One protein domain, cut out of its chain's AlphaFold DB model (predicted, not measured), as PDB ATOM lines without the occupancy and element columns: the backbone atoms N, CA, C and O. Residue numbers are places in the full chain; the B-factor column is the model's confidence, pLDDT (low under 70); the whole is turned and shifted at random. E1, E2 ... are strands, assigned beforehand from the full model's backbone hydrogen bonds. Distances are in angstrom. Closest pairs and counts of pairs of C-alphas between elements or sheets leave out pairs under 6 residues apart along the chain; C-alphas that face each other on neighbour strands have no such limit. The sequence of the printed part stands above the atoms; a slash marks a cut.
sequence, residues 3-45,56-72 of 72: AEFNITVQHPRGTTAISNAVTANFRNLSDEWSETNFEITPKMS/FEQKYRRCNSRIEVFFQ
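Overview. This is residues 3 to 45 and 56 to 72 of the 72 residues of an uncharacterized protein of Enterobius vermicularis (UniProt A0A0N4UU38). A three-stranded antiparallel sheet, in the order E1, E4, E3, has E2 over one face; beyond E2 lies a separate antiparallel hairpin, E5 and E6. The 60 printed residues include six named strands, E1 to E6 along the chain, and no named helix: class all strand. The whole is flat, 37 by 31 by 17 A, and only just loose, close to compact, with a radius of gyration of the C-alphas of 13.0 A.

Arrangement. Start at inner strand E4, residues 33 to 38. Antiparallel to it at 152 degrees is E1, residues 8 to 12; look for N 9 and O 36, 2.9 A apart, within hydrogen-bond range. E3, residues 23 to 28, forms a hairpin with E4; N 37 and O 25 are 2.8 A apart. E2, residues 16 to 19, pairs with no named strand; its closest C-alphas to E4 are those of Ala 17 and Thr 36, 6.5 A. In the hairpin of E5, residues 58 to 63, and E6, residues 66 to 71, N 61 and O 68 are 3.1 A apart. E2 and E5 are only just apart, closest 8.3 A.

Along the chain. Find C-alpha 8 at (24.262, 27.927, 50.680), where E1 begins. E4 spans 16.7 A; E6 spans 16.4 A, ending at C-alpha 71 (24.178, 6.693, 50.369).

Size, cuts and confidence. Residues 46 to 55 are not printed; C-alphas 45 and 56 are 27.6 A apart across the cut. Links printed whole are tight. Residues 57 to 72 have pLDDT under 70.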
ATOM      1  N   ALA A   3      12.908  29.051  63.444       95.62
ATOM      2  CA  ALA A   3      13.332  29.893  62.330       95.62
ATOM      3  C   ALA A   3      13.251  29.135  60.999       95.62
ATOM      4  O   ALA A   3      13.149  27.907  60.977       95.62
ATOM      5  N   GLU A   4      13.258  29.893  59.915       97.00
ATOM      6  CA  GLU A   4      13.459  29.401  58.554       97.00
ATOM      7  C   GLU A   4      14.948  29.531  58.225       97.00
ATOM      8  O   GLU A   4      15.590  30.498  58.650       97.00
ATOM      9  N   PHE A   5      15.507  28.564  57.501       95.75
ATOM     10  CA  PHE A   5      16.924  28.544  57.155       95.75
ATOM     11  C   PHE A   5      17.083  28.642  55.639       95.75
ATOM     12  O   PHE A   5      16.569  27.804  54.905       95.75
ATOM     13  N   ASN A   6      17.803  29.672  55.190       96.69
ATOM     14  CA  ASN A   6      18.250  29.834  53.809       96.69
ATOM     15  C   ASN A   6      19.743  29.490  53.751       96.69
ATOM     16  O   ASN A   6      20.545  30.174  54.388       96.69
ATOM     17  N   ILE A   7      20.097  28.398  53.072       96.00
ATOM     18  CA  ILE A   7      21.414  27.767  53.200       96.00
ATOM     19  C   ILE A   7      22.082  27.655  51.835       96.00
ATOM     20  O   ILE A   7      21.529  27.085  50.893       96.00
ATOM     21  N   THR A   8      23.329  28.114  51.789       96.56
ATOM     22  CA  THR A   8      24.262  27.927  50.680       96.56
ATOM     23  C   THR A   8      25.496  27.216  51.210       96.56
ATOM     24  O   THR A   8      26.076  27.645  52.208       96.56
ATOM     25  N   VAL A   9      25.905  26.131  50.557       96.50
ATOM     26  CA  VAL A   9      27.088  25.352  50.934       96.50
ATOM     27  C   VAL A   9      28.085  25.381  49.789       96.50
ATOM     28  O   VAL A   9      27.781  24.925  48.690       96.50
ATOM     29  N   GLN A  10      29.286  25.881  50.061       96.75
ATOM     30  CA  GLN A  10      30.436  25.744  49.171       96.75
ATOM     31  C   GLN A  10      31.251  24.529  49.605       96.75
ATOM     32  O   GLN A  10      31.562  24.372  50.785       96.75
ATOM     33  N   HIS A  11      31.554  23.643  48.664       94.81
ATOM     34  CA  HIS A  11      32.210  22.369  48.931       94.81
ATOM     35  C   HIS A  11      33.169  21.985  47.794       94.81
ATOM     36  O   HIS A  11      33.021  22.489  46.676       94.81
ATOM     37  N   PRO A  12      34.157  21.105  48.050       95.44
ATOM     38  CA  PRO A  12      35.083  20.657  47.019       95.44
ATOM     39  C   PRO A  12      34.357  20.012  45.837       95.44
ATOM     40  O   PRO A  12      33.376  19.280  46.007       95.44
ATOM     41  N   ARG A  13      34.853  20.254  44.627       92.62
ATOM     42  CA  ARG A  13      34.308  19.667  43.404       92.62
ATOM     43  C   ARG A  13      34.408  18.139  43.458       92.62
ATOM     44  O   ARG A  13      35.389  17.587  43.942       92.62
ATOM     45  N   GLY A  14      33.378  17.459  42.958       89.56
ATOM     46  CA  GLY A  14      33.268  15.995  43.031       89.56
ATOM     47  C   GLY A  14      32.617  15.479  44.317       89.56
ATOM     48  O   GLY A  14      32.352  14.288  44.415       89.56
ATOM     49  N   THR A  15      32.299  16.360  45.269       92.06
ATOM     50  CA  THR A  15      31.436  16.032  46.412       92.06
ATOM     51  C   THR A  15      30.015  16.544  46.183       92.06
ATOM     52  O   THR A  15      29.784  17.422  45.353       92.06
ATOM     53  N   THR A  16      29.057  16.009  46.933       91.25
ATOM     54  CA  THR A  16      27.658  16.434  46.953       91.25
ATOM     55  C   THR A  16      27.292  16.930  48.346       91.25
ATOM     56  O   THR A  16      27.609  16.279  49.344       91.25
ATOM     57  N   ALA A  17      26.594  18.064  48.417       93.25
ATOM     58  CA  ALA A  17      26.033  18.586  49.655       93.25
ATOM     59  C   ALA A  17      24.542  18.237  49.782       93.25
ATOM     60  O   ALA A  17      23.786  18.332  48.816       93.25
ATOM     61  N   ILE A  18      24.106  17.899  50.997       91.94
ATOM     62  CA  ILE A  18      22.699  17.677  51.358       91.94
ATOM     63  C   ILE A  18      22.306  18.511  52.570       91.94
ATOM     64  O   ILE A  18      23.140  18.821  53.423       91.94
ATOM     65  N   SER A  19      21.016  18.819  52.677       93.62
ATOM     66  CA  SER A  19      20.426  19.394  53.883       93.62
ATOM     67  C   SER A  19      19.004  18.867  54.105       93.62
ATOM     68  O   SER A  19      18.524  18.016  53.355       93.62
ATOM     69  N   ASN A  20      18.309  19.378  55.126       92.19
ATOM     70  CA  ASN A  20      16.880  19.111  55.321       92.19
ATOM     71  C   ASN A  20      15.993  19.620  54.170       92.19
ATOM     72  O   ASN A  20      14.857  19.165  54.043       92.19
ATOM     73  N   ALA A  21      16.472  20.591  53.388       91.69
ATOM     74  CA  ALA A  21      15.761  21.160  52.252       91.69
ATOM     75  C   ALA A  21      16.247  20.577  50.922       91.69
ATOM     76  O   ALA A  21      17.369  20.079  50.800       91.69
ATOM     77  N   VAL A  22      15.384  20.669  49.910       89.75
ATOM     78  CA  VAL A  22      15.682  20.236  48.544       89.75
ATOM     79  C   VAL A  22      16.742  21.155  47.935       89.75
ATOM     80  O   VAL A  22      16.753  22.364  48.175       89.75
ATOM     81  N   THR A  23      17.648  20.583  47.145       91.31
ATOM     82  CA  THR A  23      18.624  21.347  46.367       91.31
ATOM     83  C   THR A  23      17.911  22.177  45.302       91.31
ATOM     84  O   THR A  23      17.289  21.626  44.397       91.31
ATOM     85  N   ALA A  24      18.027  23.501  45.399       91.81
ATOM     86  CA  ALA A  24      17.447  24.447  44.451       91.81
ATOM     87  C   ALA A  24      18.373  24.697  43.254       91.81
ATOM     88  O   ALA A  24      17.921  24.804  42.117       91.81
ATOM     89  N   ASN A  25      19.680  24.818  43.504       92.81
ATOM     90  CA  ASN A  25      20.663  25.082  42.458       92.81
ATOM     91  C   ASN A  25      22.029  24.491  42.825       92.81
ATOM     92  O   ASN A  25      22.414  24.480  43.992       92.81
ATOM     93  N   PHE A  26      22.770  24.054  41.814       93.31
ATOM     94  CA  PHE A  26      24.148  23.599  41.917       93.31
ATOM     95  C   PHE A  26      24.975  24.288  40.833       93.31
ATOM     96  O   PHE A  26      24.606  24.266  39.657       93.31
ATOM     97  N   ARG A  27      26.108  24.883  41.210       94.69
ATOM     98  CA  ARG A  27      27.038  25.503  40.261       94.69
ATOM     99  C   ARG A  27      28.487  25.219  40.620       94.69
ATOM    100  O   ARG A  27      28.848  25.170  41.789       94.69
ATOM    101  N   ASN A  28      29.332  25.110  39.604       94.75
ATOM    102  CA  ASN A  28      30.779  25.108  39.800       94.75
ATOM    103  C   ASN A  28      31.255  26.559  39.894       94.75
ATOM    104  O   ASN A  28      30.964  27.357  39.002       94.75
ATOM    105  N   LEU A  29      31.944  26.901  40.982       92.38
ATOM    106  CA  LEU A  29      32.529  28.229  41.181       92.38
ATOM    107  C   LEU A  29      33.920  28.315  40.546       92.38
ATOM    108  O   LEU A  29      34.280  29.352  39.995       92.38
ATOM    109  N   SER A  30      34.692  27.228  40.619       91.81
ATOM    110  CA  SER A  30      36.037  27.113  40.053       91.81
ATOM    111  C   SER A  30      36.373  25.652  39.728       91.81
ATOM    112  O   SER A  30      35.514  24.768  39.813       91.81
ATOM    113  N   ASP A  31      37.624  25.378  39.353       89.88
ATOM    114  CA  ASP A  31      38.086  24.009  39.111       89.88
ATOM    115  C   ASP A  31      38.087  23.142  40.376       89.88
ATOM    116  O   ASP A  31      37.907  21.930  40.276       89.88
ATOM    117  N   GLU A  32      38.191  23.754  41.554       95.69
ATOM    118  CA  GLU A  32      38.284  23.047  42.835       95.69
ATOM    119  C   GLU A  32      37.003  23.119  43.670       95.69
ATOM    120  O   GLU A  32      36.794  22.266  44.530       95.69
ATOM    121  N   TRP A  33      36.133  24.105  43.425       95.81
ATOM    122  CA  TRP A  33      34.986  24.393  44.287       95.81
ATOM    123  C   TRP A  33      33.658  24.394  43.537       95.81
ATOM    124  O   TRP A  33      33.509  24.976  42.457       95.81
ATOM    125  N   SER A  34      32.659  23.809  44.185       96.25
ATOM    126  CA  SER A  34      31.257  23.847  43.795       96.25
ATOM    127  C   SER A  34      30.426  24.505  44.896       96.25
ATOM    128  O   SER A  34      30.824  24.583  46.057       96.25
ATOM    129  N   GLU A  35      29.257  25.003  44.523       96.69
ATOM    130  CA  GLU A  35      28.293  25.610  45.423       96.69
ATOM    131  C   GLU A  35      26.918  24.991  45.205       96.69
ATOM    132  O   GLU A  35      26.422  24.921  44.078       96.69
ATOM    133  N   THR A  36      26.292  24.599  46.309       96.25
ATOM    134  CA  THR A  36      24.933  24.074  46.357       96.25
ATOM    135  C   THR A  36      24.054  25.023  47.164       96.25
ATOM    136  O   THR A  36      24.324  25.300  48.333       96.25
ATOM    137  N   ASN A  37      22.985  25.509  46.541       96.81
ATOM    138  CA  ASN A  37      21.937  26.301  47.173       96.81
ATOM    139  C   ASN A  37      20.731  25.411  47.464       96.81
ATOM    140  O   ASN A  37      20.275  24.679  46.583       96.81
ATOM    141  N   PHE A  38      20.196  25.506  48.678       95.94
ATOM    142  CA  PHE A  38      18.993  24.790  49.095       95.94
ATOM    143  C   PHE A  38      17.785  25.722  49.135       95.94
ATOM    144  O   PHE A  38      17.922  26.932  49.315       95.94
ATOM    145  N   GLU A  39      16.592  25.158  48.975       95.88
ATOM    146  CA  GLU A  39      15.354  25.888  49.242       95.88
ATOM    147  C   GLU A  39      15.266  26.305  50.719       95.88
ATOM    148  O   GLU A  39      15.880  25.702  51.602       95.88
ATOM    149  N   ILE A  40      14.475  27.342  51.001       96.56
ATOM    150  CA  ILE A  40      14.254  27.797  52.375       96.56
ATOM    151  C   ILE A  40      13.501  26.709  53.147       96.56
ATOM    152  O   ILE A  40      12.441  26.245  52.720       96.56
ATOM    153  N   THR A  41      14.022  26.305  54.308       95.81
ATOM    154  CA  THR A  41      13.346  25.305  55.143       95.81
ATOM    155  C   THR A  41      12.043  25.864  55.723       95.81
ATOM    156  O   THR A  41      11.989  27.038  56.101       95.81
ATOM    157  N   PRO A  42      11.027  25.020  55.972       94.94
ATOM    158  CA  PRO A  42       9.924  25.395  56.847       94.94
ATOM    159  C   PRO A  42      10.422  25.814  58.237       94.94
ATOM    160  O   PRO A  42      11.498  25.408  58.684       94.94
ATOM    161  N   LYS A  43       9.607  26.584  58.964       96.56
ATOM    162  CA  LYS A  43       9.942  27.059  60.309       96.56
ATOM    163  C   LYS A  43      10.180  25.897  61.286       96.56
ATOM    164  O   LYS A  43       9.239  25.244  61.744       96.56
ATOM    165  N   MET A  44      11.435  25.689  61.677       96.12
ATOM    166  CA  MET A  44      11.878  24.557  62.499       96.12
ATOM    167  C   MET A  44      12.790  24.991  63.656       96.12
ATOM    168  O   MET A  44      13.243  26.133  63.734       96.12
ATOM    169  N   SER A  45      12.994  24.093  64.622       96.38
ATOM    170  CA  SER A  45      13.943  24.309  65.722       96.38
ATOM    171  C   SER A  45      15.376  24.159  65.211       96.38
ATOM    172  O   SER A  45      15.638  23.272  64.405       96.38
ATOM    173  N   PHE A  56      29.818  10.418  48.242       79.69
ATOM    174  CA  PHE A  56      28.876   9.321  48.014       79.69
ATOM    175  C   PHE A  56      27.940   9.560  46.822       79.69
ATOM    176  O   PHE A  56      27.355  10.640  46.668       79.69
ATOM    177  N   GLU A  57      27.712   8.504  46.034       69.12
ATOM    178  CA  GLU A  57      26.679   8.493  45.000       69.12
ATOM    179  C   GLU A  57      25.289   8.454  45.640       69.12
ATOM    180  O   GLU A  57      24.919   7.511  46.344       69.12
ATOM    181  N   GLN A  58      24.484   9.479  45.366       64.75
ATOM    182  CA  GLN A  58      23.107   9.532  45.840       64.75
ATOM    183  C   GLN A  58      22.182   8.779  44.893       64.75
ATOM    184  O   GLN A  58      22.039   9.132  43.721       64.75
ATOM    185  N   LYS A  59      21.475   7.781  45.424       66.94
ATOM    186  CA  LYS A  59      20.376   7.123  44.711       66.94
ATOM    187  C   LYS A  59      19.054   7.626  45.258       66.94
ATOM    188  O   LYS A  59      18.753   7.443  46.437       66.94
ATOM    189  N   TYR A  60      18.258   8.244  44.391       66.12
ATOM    190  CA  TYR A  60      16.897   8.644  44.728       66.12
ATOM    191  C   TYR A  60      15.919   7.533  44.348       66.12
ATOM    192  O   TYR A  60      15.901   7.052  43.213       66.12
ATOM    193  N   ARG A  61      15.055   7.143  45.289       67.31
ATOM    194  CA  ARG A  61      13.870   6.338  44.984       67.31
ATOM    195  C   ARG A  61      12.631   7.197  45.177       67.31
ATOM    196  O   ARG A  61      12.310   7.603  46.291       67.31
ATOM    197  N   ARG A  62      11.923   7.480  44.082       62.44
ATOM    198  CA  ARG A  62      10.647   8.197  44.139       62.44
ATOM    199  C   ARG A  62       9.529   7.196  44.407       62.44
ATOM    200  O   ARG A  62       9.254   6.347  43.563       62.44
ATOM    201  N   CYS A  63       8.876   7.304  45.560       56.12
ATOM    202  CA  CYS A  63       7.686   6.520  45.881       56.12
ATOM    203  C   CYS A  63       6.535   7.480  46.190       56.12
ATOM    204  O   CYS A  63       6.538   8.116  47.239       56.12
ATOM    205  N   ASN A  64       5.582   7.608  45.264       69.31
ATOM    206  CA  ASN A  64       4.376   8.449  45.329       69.31
ATOM    207  C   ASN A  64       4.595   9.902  45.823       69.31
ATOM    208  O   ASN A  64       4.638  10.815  45.000       69.31
ATOM    209  N   SER A  65       4.746  10.128  47.132       58.94
ATOM    210  CA  SER A  65       4.907  11.440  47.786       58.94
ATOM    211  C   SER A  65       6.160  11.583  48.670       58.94
ATOM    212  O   SER A  65       6.318  12.608  49.330       58.94
ATOM    213  N   ARG A  66       7.060  10.589  48.704       50.94
ATOM    214  CA  ARG A  66       8.321  10.636  49.467       50.94
ATOM    215  C   ARG A  66       9.527  10.370  48.566       50.94
ATOM    216  O   ARG A  66       9.470   9.530  47.665       50.94
ATOM    217  N   ILE A  67      10.605  11.104  48.829       61.62
ATOM    218  CA  ILE A  67      11.925  10.893  48.233       61.62
ATOM    219  C   ILE A  67      12.814  10.331  49.340       61.62
ATOM    220  O   ILE A  67      13.011  10.981  50.363       61.62
ATOM    221  N   GLU A  68      13.313   9.116  49.135       59.62
ATOM    222  CA  GLU A  68      14.333   8.506  49.987       59.62
ATOM    223  C   GLU A  68      15.675   8.606  49.259       59.62
ATOM    224  O   GLU A  68      15.790   8.179  48.104       59.62
ATOM    225  N   VAL A  69      16.661   9.215  49.922       62.25
ATOM    226  CA  VAL A  69      18.034   9.346  49.425       62.25
ATOM    227  C   VAL A  69      18.898   8.348  50.184       62.25
ATOM    228  O   VAL A  69      19.038   8.449  51.402       62.25
ATOM    229  N   PHE A  70      19.443   7.370  49.462       57.50
ATOM    230  CA  PHE A  70      20.374   6.379  50.000       57.50
ATOM    231  C   PHE A  70      21.809   6.757  49.622       57.50
ATOM    232  O   PHE A  70      22.055   7.147  48.478       57.50
ATOM    233  N   PHE A  71      22.729   6.605  50.575       55.50
ATOM    234  CA  PHE A  71      24.178   6.693  50.369       55.50
ATOM    235  C   PHE A  71      24.731   5.270  50.227       55.50
ATOM    236  O   PHE A  71      24.368   4.406  51.033       55.50
ATOM    237  N   GLN A  72      25.547   5.020  49.201       53.66
ATOM    238  CA  GLN A  72      26.238   3.747  48.967       53.66
ATOM    239  C   GLN A  72      27.750   3.952  48.967       53.66
ATOM    240  O   GLN A  72      28.183   5.005  48.451       53.66
TER     241      GLN A  72